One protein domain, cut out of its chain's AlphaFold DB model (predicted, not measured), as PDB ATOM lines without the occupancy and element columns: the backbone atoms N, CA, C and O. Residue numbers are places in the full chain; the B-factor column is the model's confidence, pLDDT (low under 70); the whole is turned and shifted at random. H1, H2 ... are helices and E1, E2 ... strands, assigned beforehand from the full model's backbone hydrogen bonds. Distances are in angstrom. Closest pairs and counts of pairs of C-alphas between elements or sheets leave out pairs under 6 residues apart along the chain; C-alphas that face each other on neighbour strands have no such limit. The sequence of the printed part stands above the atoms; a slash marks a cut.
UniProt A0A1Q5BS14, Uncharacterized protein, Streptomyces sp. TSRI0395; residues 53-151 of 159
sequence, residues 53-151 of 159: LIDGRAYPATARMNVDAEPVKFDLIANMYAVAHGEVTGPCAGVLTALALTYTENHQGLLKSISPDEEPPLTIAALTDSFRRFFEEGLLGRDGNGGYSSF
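Overview. This is residues 53 to 151 of the 159 residues of an uncharacterized protein of Streptomyces sp. TSRI0395 (UniProt A0A1Q5BS14). Three helices make the core: H1 and H2 fold back on each other as a helical hairpin, and H4 crosses both of them nearly at right angles. The small strand hairpin E4 and E5 lies near H1 at one end of the domain, with E1 beside E5, while the strand hairpin E2 and E3 lies toward the other end. The printed part has 99 residues, with five named strands and four named helices in the order E1 E2 E3 H1 H2 H3 H4 E4 E5, a mixed class of helices and strands; both two-stranded sheets are antiparallel. The whole is compact, with a radius of gyration of the C-alphas of 13.0 A, and spans 37 by 26 by 26 A.

Along the chain. Start at Leu 53 and go to C-alpha 57 at (3.039, -8.039, 8.271), where E1, residues 57 to 59, begins. E2 follows at residues 63 to 67 and E3 at residues 70 to 74, each 12.3 A long. H1 holds residues 76 to 84 and is 11.8 A long. Find C-alpha 90 at (-3.372, -2.048, 38.400); from there H2 runs 25.0 A to residue 106. H3, residues 110 to 114, is short, and H4, residues 124 to 136, runs 18.3 A. E4, residues 140 to 142, and E5, residues 148 to 150, come last; E5 ends at C-alpha 150, at (4.481, -6.444, 13.823).

Arrangement. Look first at the hairpin H1 and H2: they touch, closest at the C-alphas of Val 83 and Ala 93, 5.7 A, and run opposite ways at a steep tilt of 35.3 degrees, only just past shallow. H4 touches H1, closest at the C-alphas of Ala 84 and Arg 132, 5.1 A, about perpendicular at 87 degrees. H4 touches H2 with residues 124 to 128 alone, also at 87 degrees, closest at the C-alphas of Thr 97 and Ile 124, 5.8 A. H2 and H3 are close but not clearly touching, with the C-alphas of Thr 104 and Leu 110 6.7 A apart. In the hairpin E4 and E5, N 141 and O 149 are 2.9 A apart; in the hairpin E2 and E3, N 65 and O 72 are 2.9 A apart. E1 pairs with no named strand; the closest C-alphas of E1 and E5 are those of Tyr 59 and Ser 149, 5.1 A apart. In H1, H2, H3 and H4 every O i to N i+4 pair is within hydrogen-bond range.

Size, cuts and confidence. The farthest C-alphas, those of Ala 69 and Glu 137, are 37.7 A apart. The printed part has no cut, and no link is long. Mean pLDDT of the printed part is 78.0; look for values under 70 at residues 53 to 61, 63 to 72, 108 to 109 and 143 to 151.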
ATOM      1  N   LEU A  53       2.149 -14.622   7.946       67.38
ATOM      2  CA  LEU A  53       2.554 -13.452   7.174       67.38
ATOM      3  C   LEU A  53       1.403 -13.057   6.253       67.38
ATOM      4  O   LEU A  53       1.025 -13.830   5.375       67.38
ATOM      5  N   ILE A  54       0.853 -11.862   6.451       67.12
ATOM      6  CA  ILE A  54      -0.254 -11.325   5.649       67.12
ATOM      7  C   ILE A  54       0.132  -9.908   5.235       67.12
ATOM      8  O   ILE A  54       0.451  -9.087   6.090       67.12
ATOM      9  N   ASP A  55       0.146  -9.633   3.930       65.62
ATOM     10  CA  ASP A  55       0.445  -8.308   3.362       65.62
ATOM     11  C   ASP A  55       1.725  -7.653   3.929       65.62
ATOM     12  O   ASP A  55       1.729  -6.484   4.311       65.62
ATOM     13  N   GLY A  56       2.813  -8.429   4.041       61.62
ATOM     14  CA  GLY A  56       4.111  -7.953   4.553       61.62
ATOM     15  C   GLY A  56       4.190  -7.799   6.079       61.62
ATOM     16  O   GLY A  56       5.229  -7.414   6.617       61.62
ATOM     17  N   ARG A  57       3.118  -8.131   6.807       62.41
ATOM     18  CA  ARG A  57       3.039  -8.039   8.271       62.41
ATOM     19  C   ARG A  57       3.122  -9.410   8.911       62.41
ATOM     20  O   ARG A  57       2.504 -10.358   8.425       62.41
ATOM     21  N   ALA A  58       3.842  -9.495  10.026       67.50
ATOM     22  CA  ALA A  58       3.897 -10.712  10.823       67.50
ATOM     23  C   ALA A  58       2.855 -10.668  11.939       67.50
ATOM     24  O   ALA A  58       2.728  -9.687  12.677       67.50
ATOM     25  N   TYR A  59       2.135 -11.770  12.071       69.25
ATOM     26  CA  TYR A  59       1.169 -12.010  13.123       69.25
ATOM     27  C   TYR A  59       1.657 -13.212  13.928       69.25
ATOM     28  O   TYR A  59       1.672 -14.319  13.392       69.25
ATOM     29  N   PRO A  60       2.100 -13.046  15.184       66.56
ATOM     30  CA  PRO A  60       2.588 -14.170  15.970       66.56
ATOM     31  C   PRO A  60       1.456 -15.143  16.310       66.56
ATOM     32  O   PRO A  60       0.277 -14.778  16.352       66.56
ATOM     33  N   ALA A  61       1.839 -16.386  16.598       65.62
ATOM     34  CA  ALA A  61       0.915 -17.384  17.115       65.62
ATOM     35  C   ALA A  61       0.287 -16.908  18.436       65.62
ATOM     36  O   ALA A  61       0.958 -16.325  19.294       65.62
ATOM     37  N   THR A  62      -0.999 -17.195  18.610       71.38
ATOM     38  CA  THR A  62      -1.693 -17.032  19.884       71.38
ATOM     39  C   THR A  62      -1.321 -18.200  20.788       71.38
ATOM     40  O   THR A  62      -1.502 -19.362  20.425       71.38
ATOM     41  N   ALA A  63      -0.852 -17.918  21.998       65.31
ATOM     42  CA  ALA A  63      -0.579 -18.964  22.965       65.31
ATOM     43  C   ALA A  63      -1.892 -19.540  23.511       65.31
ATOM     44  O   ALA A  63      -2.830 -18.804  23.832       65.31
ATOM     45  N   ARG A  64      -1.953 -20.865  23.665       65.00
ATOM     46  CA  ARG A  64      -2.973 -21.518  24.494       65.00
ATOM     47  C   ARG A  64      -2.383 -21.736  25.879       65.00
ATOM     48  O   ARG A  64      -1.382 -22.433  26.019       65.00
ATOM     49  N   MET A  65      -3.004 -21.151  26.889       65.25
ATOM     50  CA  MET A  65      -2.655 -21.365  28.288       65.25
ATOM     51  C   MET A  65      -3.832 -22.035  28.976       65.25
ATOM     52  O   MET A  65      -4.967 -21.640  28.761       65.25
ATOM     53  N   ASN A  66      -3.585 -23.038  29.811       60.22
ATOM     54  CA  ASN A  66      -4.645 -23.589  30.649       60.22
ATOM     55  C   ASN A  66      -4.609 -22.868  31.997       60.22
ATOM     56  O   ASN A  66      -3.599 -22.939  32.697       60.22
ATOM     57  N   VAL A  67      -5.695 -22.188  32.354       61.19
ATOM     58  CA  VAL A  67      -5.905 -21.602  33.684       61.19
ATOM     59  C   VAL A  67      -7.040 -22.389  34.326       61.19
ATOM     60  O   VAL A  67      -8.117 -22.469  33.750       61.19
ATOM     61  N   ASP A  68      -6.782 -23.047  35.459       69.50
ATOM     62  CA  ASP A  68      -7.763 -23.889  36.167       69.50
ATOM     63  C   ASP A  68      -8.473 -24.935  35.278       69.50
ATOM     64  O   ASP A  68      -9.666 -25.191  35.409       69.50
ATOM     65  N   ALA A  69      -7.713 -25.564  34.372       67.25
ATOM     66  CA  ALA A  69      -8.193 -26.520  33.362       67.25
ATOM     67  C   ALA A  69      -9.102 -25.933  32.261       67.25
ATOM     68  O   ALA A  69      -9.551 -26.678  31.387       67.25
ATOM     69  N   GLU A  70      -9.294 -24.614  32.227       59.59
ATOM     70  CA  GLU A  70      -9.926 -23.917  31.111       59.59
ATOM     71  C   GLU A  70      -8.870 -23.391  30.123       59.59
ATOM     72  O   GLU A  70      -7.900 -22.740  30.532       59.59
ATOM     73  N   PRO A  71      -9.023 -23.650  28.810       63.94
ATOM     74  CA  PRO A  71      -8.117 -23.119  27.804       63.94
ATOM     75  C   PRO A  71      -8.364 -21.618  27.618       63.94
ATOM     76  O   PRO A  71      -9.308 -21.188  26.951       63.94
ATOM     77  N   VAL A  72      -7.469 -20.813  28.171       66.25
ATOM     78  CA  VAL A  72      -7.386 -19.371  27.973       66.25
ATOM     79  C   VAL A  72      -6.493 -19.076  26.769       66.25
ATOM     80  O   VAL A  72      -5.403 -19.626  26.599       66.25
ATOM     81  N   LYS A  73      -6.967 -18.182  25.904       71.50
ATOM     82  CA  LYS A  73      -6.195 -17.685  24.764       71.50
ATOM     83  C   LYS A  73      -5.378 -16.485  25.216       71.50
ATOM     84  O   LYS A  73      -5.942 -15.504  25.692       71.50
ATOM     85  N   PHE A  74      -4.067 -16.558  25.035       75.44
ATOM     86  CA  PHE A  74      -3.152 -15.473  25.337       75.44
ATOM     87  C   PHE A  74      -2.515 -14.967  24.040       75.44
ATOM     88  O   PHE A  74      -1.641 -15.602  23.452       75.44
ATOM     89  N   ASP A  75      -2.993 -13.817  23.569       79.19
ATOM     90  CA  ASP A  75      -2.369 -13.074  22.475       79.19
ATOM     91  C   ASP A  75      -1.381 -12.071  23.077       79.19
ATOM     92  O   ASP A  75      -1.784 -11.119  23.749       79.19
ATOM     93  N   LEU A  76      -0.083 -12.315  22.884       82.50
ATOM     94  CA  LEU A  76       0.966 -11.503  23.492       82.50
ATOM     95  C   LEU A  76       0.861 -10.029  23.085       82.50
ATOM     96  O   LEU A  76       0.911  -9.162  23.954       82.50
ATOM     97  N   ILE A  77       0.716  -9.735  21.787       82.88
ATOM     98  CA  ILE A  77       0.724  -8.345  21.313       82.88
ATOM     99  C   ILE A  77      -0.547  -7.641  21.778       82.88
ATOM    100  O   ILE A  77      -0.459  -6.512  22.253       82.88
ATOM    101  N   ALA A  78      -1.707  -8.301  21.712       82.62
ATOM    102  CA  ALA A  78      -2.964  -7.712  22.171       82.62
ATOM    103  C   ALA A  78      -2.927  -7.363  23.667       82.62
ATOM    104  O   ALA A  78      -3.283  -6.251  24.061       82.62
ATOM    105  N   ASN A  79      -2.453  -8.292  24.505       86.56
ATOM    106  CA  ASN A  79      -2.353  -8.069  25.947       86.56
ATOM    107  C   ASN A  79      -1.342  -6.965  26.274       86.56
ATOM    108  O   ASN A  79      -1.644  -6.066  27.059       86.56
ATOM    109  N   MET A  80      -0.166  -6.990  25.643       89.06
ATOM    110  CA  MET A  80       0.846  -5.963  25.877       89.06
ATOM    111  C   MET A  80       0.440  -4.600  25.316       89.06
ATOM    112  O   MET A  80       0.812  -3.588  25.900       89.06
ATOM    113  N   TYR A  81      -0.359  -4.545  24.247       87.38
ATOM    114  CA  TYR A  81      -0.957  -3.301  23.764       87.38
ATOM    115  C   TYR A  81      -1.883  -2.695  24.817       87.38
ATOM    116  O   TYR A  81      -1.720  -1.524  25.161       87.38
ATOM    117  N   ALA A  82      -2.802  -3.502  25.358       86.69
ATOM    118  CA  ALA A  82      -3.761  -3.065  26.367       86.69
ATOM    119  C   ALA A  82      -3.061  -2.563  27.642       86.69
ATOM    120  O   ALA A  82      -3.480  -1.567  28.230       86.69
ATOM    121  N   VAL A  83      -1.959  -3.203  28.046       89.94
ATOM    122  CA  VAL A  83      -1.124  -2.728  29.159       89.94
ATOM    123  C   VAL A  83      -0.377  -1.440  28.792       89.94
ATOM    124  O   VAL A  83      -0.462  -0.459  29.528       89.94
ATOM    125  N   ALA A  84       0.333  -1.409  27.660       89.50
ATOM    126  CA  ALA A  84       1.180  -0.278  27.266       89.50
ATOM    127  C   ALA A  84       0.386   1.017  27.015       89.50
ATOM    128  O   ALA A  84       0.895   2.105  27.277       89.50
ATOM    129  N   HIS A  85      -0.861   0.904  26.553       86.25
ATOM    130  CA  HIS A  85      -1.762   2.039  26.319       86.25
ATOM    131  C   HIS A  85      -2.659   2.360  27.524       86.25
ATOM    132  O   HIS A  85      -3.478   3.276  27.453       86.25
ATOM    133  N   GLY A  86      -2.512   1.637  28.638       86.06
ATOM    134  CA  GLY A  86      -3.288   1.869  29.856       86.06
ATOM    135  C   GLY A  86      -4.766   1.481  29.759       86.06
ATOM    136  O   GLY A  86      -5.562   1.934  30.579       86.06
ATOM    137  N   GLU A  87      -5.150   0.640  28.794       87.69
ATOM    138  CA  GLU A  87      -6.499   0.061  28.705       87.69
ATOM    139  C   GLU A  87      -6.755  -0.941  29.841       87.69
ATOM    140  O   GLU A  87      -7.882  -1.081  30.320       87.69
ATOM    141  N   VAL A  88      -5.692  -1.608  30.307       86.75
ATOM    142  CA  VAL A  88      -5.674  -2.431  31.520       86.75
ATOM    143  C   VAL A  88      -4.654  -1.845  32.491       86.75
ATOM    144  O   VAL A  88      -3.515  -1.568  32.124       86.75
ATOM    145  N   THR A  89      -5.050  -1.669  33.753       86.69
ATOM    146  CA  THR A  89      -4.210  -1.050  34.792       86.69
ATOM    147  C   THR A  89      -4.228  -1.852  36.097       86.69
ATOM    148  O   THR A  89      -4.956  -2.837  36.242       86.69
ATOM    149  N   GLY A  90      -3.392  -1.453  37.063       88.19
ATOM    150  CA  GLY A  90      -3.372  -2.048  38.400       88.19
ATOM    151  C   GLY A  90      -2.907  -3.515  38.419       88.19
ATOM    152  O   GLY A  90      -2.087  -3.914  37.591       88.19
ATOM    153  N   PRO A  91      -3.403  -4.337  39.364       88.12
ATOM    154  CA  PRO A  91      -2.977  -5.732  39.513       88.12
ATOM    155  C   PRO A  91      -3.189  -6.590  38.260       88.12
ATOM    156  O   PRO A  91      -2.372  -7.461  37.975       88.12
ATOM    157  N   CYS A  92      -4.245  -6.323  37.486       85.75
ATOM    158  CA  CYS A  92      -4.533  -7.047  36.246       85.75
ATOM    159  C   CYS A  92      -3.444  -6.835  35.193       85.75
ATOM    160  O   CYS A  92      -3.007  -7.804  34.576       85.75
ATOM    161  N   ALA A  93      -2.953  -5.601  35.040       87.25
ATOM    162  CA  ALA A  93      -1.827  -5.318  34.155       87.25
ATOM    163  C   ALA A  93      -0.579  -6.096  34.594       87.25
ATOM    164  O   ALA A  93       0.079  -6.722  33.772       87.25
ATOM    165  N   GLY A  94      -0.312  -6.144  35.904       87.06
ATOM    166  CA  GLY A  94       0.791  -6.929  36.460       87.06
ATOM    167  C   GLY A  94       0.702  -8.423  36.132       87.06
ATOM    168  O   GLY A  94       1.700  -9.018  35.740       87.06
ATOM    169  N   VAL A  95      -0.489  -9.023  36.242       88.38
ATOM    170  CA  VAL A  95      -0.711 -10.438  35.891       88.38
ATOM    171  C   VAL A  95      -0.513 -10.672  34.395       88.38
ATOM    172  O   VAL A  95       0.213 -11.592  34.026       88.38
ATOM    173  N   LEU A  96      -1.100  -9.839  33.530       86.31
ATOM    174  CA  LEU A  96      -0.947  -9.980  32.076       86.31
ATOM    175  C   LEU A  96       0.515  -9.861  31.645       86.31
ATOM    176  O   LEU A  96       0.987 -10.681  30.860       86.31
ATOM    177  N   THR A  97       1.249  -8.899  32.201       89.62
ATOM    178  CA  THR A  97       2.674  -8.736  31.910       89.62
ATOM    179  C   THR A  97       3.513  -9.879  32.486       89.62
ATOM    180  O   THR A  97       4.485 -10.288  31.862       89.62
ATOM    181  N   ALA A  98       3.156 -10.443  33.643       88.50
ATOM    182  CA  ALA A  98       3.842 -11.624  34.172       88.50
ATOM    183  C   ALA A  98       3.650 -12.847  33.260       88.50
ATOM    184  O   ALA A  98       4.615 -13.546  32.960       88.50
ATOM    185  N   LEU A  99       2.429 -13.067  32.756       85.75
ATOM    186  CA  LEU A  99       2.152 -14.116  31.769       85.75
ATOM    187  C   LEU A  99       2.918 -13.870  30.463       85.75
ATOM    188  O   LEU A  99       3.505 -14.801  29.913       85.75
ATOM    189  N   ALA A 100       2.965 -12.616  30.002       86.81
ATOM    190  CA  ALA A 100       3.750 -12.205  28.843       86.81
ATOM    191  C   ALA A 100       5.242 -12.510  29.028       86.81
ATOM    192  O   ALA A 100       5.867 -13.058  28.123       86.81
ATOM    193  N   LEU A 101       5.791 -12.216  30.210       87.50
ATOM    194  CA  LEU A 101       7.188 -12.469  30.545       87.50
ATOM    195  C   LEU A 101       7.499 -13.962  30.466       87.50
ATOM    196  O   LEU A 101       8.355 -14.361  29.677       87.50
ATOM    197  N   THR A 102       6.723 -14.793  31.164       84.25
ATOM    198  CA  THR A 102       6.852 -16.256  31.097       84.25
ATOM    199  C   THR A 102       6.710 -16.777  29.667       84.25
ATOM    200  O   THR A 102       7.422 -17.692  29.254       84.25
ATOM    201  N   TYR A 103       5.813 -16.201  28.868       81.06
ATOM    202  CA  TYR A 103       5.675 -16.586  27.469       81.06
ATOM    203  C   TYR A 103       6.935 -16.253  26.655       81.06
ATOM    204  O   TYR A 103       7.419 -17.111  25.916       81.06
ATOM    205  N   THR A 104       7.503 -15.054  26.814       80.88
ATOM    206  CA  THR A 104       8.736 -14.644  26.120       80.88
ATOM    207  C   THR A 104       9.970 -15.428  26.568       80.88
ATOM    208  O   THR A 104      10.817 -15.743  25.735       80.88
ATOM    209  N   GLU A 105      10.047 -15.830  27.838       81.94
ATOM    210  CA  GLU A 105      11.111 -16.698  28.361       81.94
ATOM    211  C   GLU A 105      11.104 -18.075  27.688       81.94
ATOM    212  O   GLU A 105      12.159 -18.602  27.337       81.94
ATOM    213  N   ASN A 106       9.911 -18.632  27.446       77.44
ATOM    214  CA  ASN A 106       9.737 -19.901  26.737       77.44
ATOM    215  C   ASN A 106       9.947 -19.779  25.214       77.44
ATOM    216  O   ASN A 106      10.119 -20.789  24.535       77.44
ATOM    217  N   HIS A 107       9.960 -18.556  24.675       74.38
ATOM    218  CA  HIS A 107      10.083 -18.265  23.244       74.38
ATOM    219  C   HIS A 107      11.159 -17.198  22.994       74.38
ATOM    220  O   HIS A 107      10.885 -16.138  22.432       74.38
ATOM    221  N   GLN A 108      12.409 -17.486  23.378       68.94
ATOM    222  CA  GLN A 108      13.526 -16.521  23.385       68.94
ATOM    223  C   GLN A 108      13.864 -15.878  22.021       68.94
ATOM    224  O   GLN A 108      14.581 -14.880  21.970       68.94
ATOM    225  N   GLY A 109      13.351 -16.413  20.908       69.12
ATOM    226  CA  GLY A 109      13.484 -15.815  19.572       69.12
ATOM    227  C   GLY A 109      12.407 -14.781  19.219       69.12
ATOM    228  O   GLY A 109      12.564 -14.050  18.246       69.12
ATOM    229  N   LEU A 110      11.323 -14.697  19.994       74.06
ATOM    230  CA  LEU A 110      10.157 -13.885  19.652       74.06
ATOM    231  C   LEU A 110      10.468 -12.388  19.683       74.06
ATOM    232  O   LEU A 110      10.200 -11.689  18.713       74.06
ATOM    233  N   LEU A 111      11.083 -11.896  20.759       76.25
ATOM    234  CA  LEU A 111      11.429 -10.474  20.860       76.25
ATOM    235  C   LEU A 111      12.494 -10.080  19.837       76.25
ATOM    236  O   LEU A 111      12.364  -9.042  19.198       76.25
ATOM    237  N   LYS A 112      13.464 -10.967  19.583       74.25
ATOM    238  CA  LYS A 112      14.482 -10.778  18.540       74.25
ATOM    239  C   LYS A 112      13.903 -10.737  17.127       74.25
ATOM    240  O   LYS A 112      14.474 -10.095  16.255       74.25
ATOM    241  N   SER A 113      12.767 -11.397  16.893       71.25
ATOM    242  CA  SER A 113      12.059 -11.308  15.612       71.25
ATOM    243  C   SER A 113      11.360  -9.958  15.397       71.25
ATOM    244  O   SER A 113      11.109  -9.588  14.256       71.25
ATOM    245  N   ILE A 114      11.071  -9.221  16.477       74.75
ATOM    246  CA  ILE A 114      10.469  -7.878  16.443       74.75
ATOM    247  C   ILE A 114      11.567  -6.806  16.399       74.75
ATOM    248  O   ILE A 114      11.509  -5.885  15.590       74.75
ATOM    249  N   SER A 115      12.581  -6.943  17.257       77.94
ATOM    250  CA  SER A 115      13.735  -6.052  17.366       77.94
ATOM    251  C   SER A 115      14.995  -6.902  17.586       77.94
ATOM    252  O   SER A 115      15.192  -7.415  18.689       77.94
ATOM    253  N   PRO A 116      15.850  -7.094  16.561       75.88
ATOM    254  CA  PRO A 116      17.019  -7.981  16.642       75.88
ATOM    255  C   PRO A 116      18.022  -7.619  17.741       75.88
ATOM    256  O   PRO A 116      18.661  -8.512  18.299       75.88
ATOM    257  N   ASP A 117      18.119  -6.327  18.059       80.06
ATOM    258  CA  ASP A 117      19.009  -5.779  19.085       80.06
ATOM    259  C   ASP A 117      18.372  -5.793  20.490       80.06
ATOM    260  O   ASP A 117      18.958  -5.278  21.442       80.06
ATOM    261  N   GLU A 118      17.165  -6.357  20.639       82.00
ATOM    262  CA  GLU A 118      16.496  -6.445  21.934       82.00
ATOM    263  C   GLU A 118      17.130  -7.508  22.827       82.00
ATOM    264  O   GLU A 118      17.119  -8.708  22.524       82.00
ATOM    265  N   GLU A 119      17.603  -7.069  23.990       81.56
ATOM    266  CA  GLU A 119      17.956  -7.974  25.074       81.56
ATOM    267  C   GLU A 119      16.690  -8.527  25.749       81.56
ATOM    268  O   GLU A 119      15.740  -7.776  25.989       81.56
ATOM    269  N   PRO A 120      16.648  -9.825  26.102       78.38
ATOM    270  CA  PRO A 120      15.499 -10.405  26.782       78.38
ATOM    271  C   PRO A 120      15.184  -9.650  28.087       78.38
ATOM    272  O   PRO A 120      16.044  -9.560  28.970       78.38
ATOM    273  N   PRO A 121      13.963  -9.116  28.253       81.75
ATOM    274  CA  PRO A 121      13.581  -8.425  29.468       81.75
ATOM    275  C   PRO A 121      13.526  -9.425  30.623       81.75
ATOM    276  O   PRO A 121      12.940 -10.495  30.508       81.75
ATOM    277  N   LEU A 122      14.124  -9.052  31.755       83.81
ATOM    278  CA  LEU A 122      14.188  -9.892  32.961       83.81
ATOM    279  C   LEU A 122      13.143  -9.503  34.018       83.81
ATOM    280  O   LEU A 122      13.100 -10.080  35.101       83.81
ATOM    281  N   THR A 123      12.338  -8.469  33.753       88.88
ATOM    282  CA  THR A 123      11.357  -7.944  34.711       88.88
ATOM    283  C   THR A 123      10.070  -7.512  34.017       88.88
ATOM    284  O   THR A 123      10.078  -7.140  32.846       88.88
ATOM    285  N   ILE A 124       8.970  -7.488  34.778       88.00
ATOM    286  CA  ILE A 124       7.663  -6.956  34.351       88.00
ATOM    287  C   ILE A 124       7.790  -5.518  33.826       88.00
ATOM    288  O   ILE A 124       7.219  -5.181  32.789       88.00
ATOM    289  N   ALA A 125       8.545  -4.673  34.533       88.19
ATOM    290  CA  ALA A 125       8.743  -3.280  34.142       88.19
ATOM    291  C   ALA A 125       9.495  -3.183  32.808       88.19
ATOM    292  O   ALA A 125       8.992  -2.563  31.879       88.19
ATOM    293  N   ALA A 126      10.625  -3.890  32.684       89.19
ATOM    294  CA  ALA A 126      11.413  -3.906  31.452       89.19
ATOM    295  C   ALA A 126      10.599  -4.416  30.255       89.19
ATOM    296  O   ALA A 126      10.639  -3.810  29.192       89.19
ATOM    297  N   LEU A 127       9.806  -5.477  30.434       90.38
ATOM    298  CA  LEU A 127       8.946  -5.995  29.370       90.38
ATOM    299  C   LEU A 127       7.887  -4.970  28.945       90.38
ATOM    300  O   LEU A 127       7.642  -4.788  27.755       90.38
ATOM    301  N   THR A 128       7.266  -4.285  29.907       90.50
ATOM    302  CA  THR A 128       6.276  -3.237  29.613       90.50
ATOM    303  C   THR A 128       6.915  -2.076  28.853       90.50
ATOM    304  O   THR A 128       6.351  -1.621  27.860       90.50
ATOM    305  N   ASP A 129       8.104  -1.643  29.273       91.06
ATOM    306  CA  ASP A 129       8.850  -0.562  28.627       91.06
ATOM    307  C   ASP A 129       9.277  -0.934  27.199       91.06
ATOM    308  O   ASP A 129       9.095  -0.126  26.285       91.06
ATOM    309  N   SER A 130       9.762  -2.162  26.974       90.50
ATOM    310  CA  SER A 130      10.089  -2.670  25.634       90.50
ATOM    311  C   SER A 130       8.871  -2.640  24.717       90.50
ATOM    312  O   SER A 130       8.938  -2.079  23.627       90.50
ATOM    313  N   PHE A 131       7.726  -3.167  25.162       90.12
ATOM    314  CA  PHE A 131       6.510  -3.163  24.345       90.12
ATOM    315  C   PHE A 131       5.976  -1.756  24.094       90.12
ATOM    316  O   PHE A 131       5.583  -1.462  22.967       90.12
ATOM    317  N   ARG A 132       6.004  -0.865  25.093       90.88
ATOM    318  CA  ARG A 132       5.634   0.540  24.892       90.88
ATOM    319  C   ARG A 132       6.491   1.170  23.798       90.88
ATOM    320  O   ARG A 132       5.943   1.753  22.867       90.88
ATOM    321  N   ARG A 133       7.808   0.971  23.864       90.56
ATOM    322  CA  ARG A 133       8.739   1.446  22.841       90.56
ATOM    323  C   ARG A 133       8.451   0.831  21.472       90.56
ATOM    324  O   ARG A 133       8.420   1.558  20.491       90.56
ATOM    325  N   PHE A 134       8.162  -0.466  21.390       88.06
ATOM    326  CA  PHE A 134       7.813  -1.108  20.121       88.06
ATOM    327  C   PHE A 134       6.554  -0.515  19.478       88.06
ATOM    328  O   PHE A 134       6.505  -0.386  18.257       88.06
ATOM    329  N   PHE A 135       5.545  -0.136  20.268       86.88
ATOM    330  CA  PHE A 135       4.364   0.555  19.745       86.88
ATOM    331  C   PHE A 135       4.672   2.004  19.336       86.88
ATOM    332  O   PHE A 135       4.219   2.444  18.282       86.88
ATOM    333  N   GLU A 136       5.466   2.733  20.125       87.19
ATOM    334  CA  GLU A 136       5.884   4.114  19.826       87.19
ATOM    335  C   GLU A 136       6.755   4.204  18.561       87.19
ATOM    336  O   GLU A 136       6.576   5.107  17.745       87.19
ATOM    337  N   GLU A 137       7.665   3.249  18.366       84.75
ATOM    338  CA  GLU A 137       8.520   3.121  17.178       84.75
ATOM    339  C   GLU A 137       7.764   2.547  15.965       84.75
ATOM    340  O   GLU A 137       8.310   2.477  14.863       84.75
ATOM    341  N   GLY A 138       6.506   2.129  16.149       80.00
ATOM    342  CA  GLY A 138       5.684   1.520  15.107       80.00
ATOM    343  C   GLY A 138       6.131   0.115  14.702       80.00
ATOM    344  O   GLY A 138       5.681  -0.374  13.674       80.00
ATOM    345  N   LEU A 139       6.987  -0.549  15.485       78.81
ATOM    346  CA  LEU A 139       7.385  -1.949  15.281       78.81
ATOM    347  C   LEU A 139       6.232  -2.913  15.553       78.81
ATOM    348  O   LEU A 139       6.162  -3.976  14.944       78.81
ATOM    349  N   LEU A 140       5.322  -2.538  16.449       82.56
ATOM    350  CA  LEU A 140       4.072  -3.232  16.725       82.56
ATOM    351  C   LEU A 140       2.903  -2.260  16.555       82.56
ATOM    352  O   LEU A 140       3.042  -1.058  16.770       82.56
ATOM    353  N   GLY A 141       1.723  -2.766  16.210       76.50
ATOM    354  CA  GLY A 141       0.544  -1.915  16.098       76.50
ATOM    355  C   GLY A 141      -0.757  -2.666  15.874       76.50
ATOM    356  O   GLY A 141      -0.773  -3.860  15.566       76.50
ATOM    357  N   ARG A 142      -1.859  -1.930  16.022       74.44
ATOM    358  CA  ARG A 142      -3.204  -2.381  15.659       74.44
ATOM    359  C   ARG A 142      -3.433  -2.102  14.171       74.44
ATOM    360  O   ARG A 142      -3.158  -0.997  13.707       74.44
ATOM    361  N   ASP A 143      -3.904  -3.088  13.419       69.25
ATOM    362  CA  ASP A 143      -4.303  -2.902  12.025       69.25
ATOM    363  C   ASP A 143      -5.711  -2.282  11.918       69.25
ATOM    364  O   ASP A 143      -6.452  -2.172  12.901       69.25
ATOM    365  N   GLY A 144      -6.091  -1.863  10.707       60.53
ATOM    366  CA  GLY A 144      -7.393  -1.237  10.442       60.53
ATOM    367  C   GLY A 144      -8.607  -2.147  10.679       60.53
ATOM    368  O   GLY A 144      -9.728  -1.649  10.730       60.53
ATOM    369  N   ASN A 145      -8.393  -3.454  10.861       59.41
ATOM    370  CA  ASN A 145      -9.422  -4.454  11.154       59.41
ATOM    371  C   ASN A 145      -9.442  -4.853  12.641       59.41
ATOM    372  O   ASN A 145     -10.228  -5.708  13.052       59.41
ATOM    373  N   GLY A 146      -8.596  -4.229  13.464       58.19
ATOM    374  CA  GLY A 146      -8.490  -4.497  14.889       58.19
ATOM    375  C   GLY A 146      -7.608  -5.690  15.259       58.19
ATOM    376  O   GLY A 146      -7.602  -6.060  16.430       58.19
ATOM    377  N   GLY A 147      -6.868  -6.269  14.313       60.66
ATOM    378  CA  GLY A 147      -5.803  -7.233  14.586       60.66
ATOM    379  C   GLY A 147      -4.545  -6.553  15.125       60.66
ATOM    380  O   GLY A 147      -4.361  -5.350  14.962       60.66
ATOM    381  N   TYR A 148      -3.665  -7.317  15.769       66.69
ATOM    382  CA  TYR A 148      -2.375  -6.835  16.266       66.69
ATOM    383  C   TYR A 148      -1.246  -7.454  15.439       66.69
ATOM    384  O   TYR A 148      -1.230  -8.666  15.238       66.69
ATOM    385  N   SER A 149      -0.328  -6.627  14.938       66.94
ATOM    386  CA  SER A 149       0.720  -7.032  13.992       66.94
ATOM    387  C   SER A 149       2.076  -6.432  14.352       66.94
ATOM    388  O   SER A 149       2.131  -5.384  15.002       66.94
ATOM    389  N   SER A 150       3.160  -7.069  13.903       66.38
ATOM    390  CA  SER A 150       4.481  -6.444  13.823       66.38
ATOM    391  C   SER A 150       4.730  -5.870  12.427       66.38
ATOM    392  O   SER A 150       4.324  -6.456  11.417       66.38
ATOM    393  N   PHE A 151       5.390  -4.714  12.358       59.62
ATOM    394  CA  PHE A 151       5.754  -4.069  11.102       59.62
ATOM    395  C   PHE A 151       6.884  -4.800  10.371       59.62
ATOM    396  O   PHE A 151       7.639  -5.605  10.915       59.62
TER     397      PHE A 151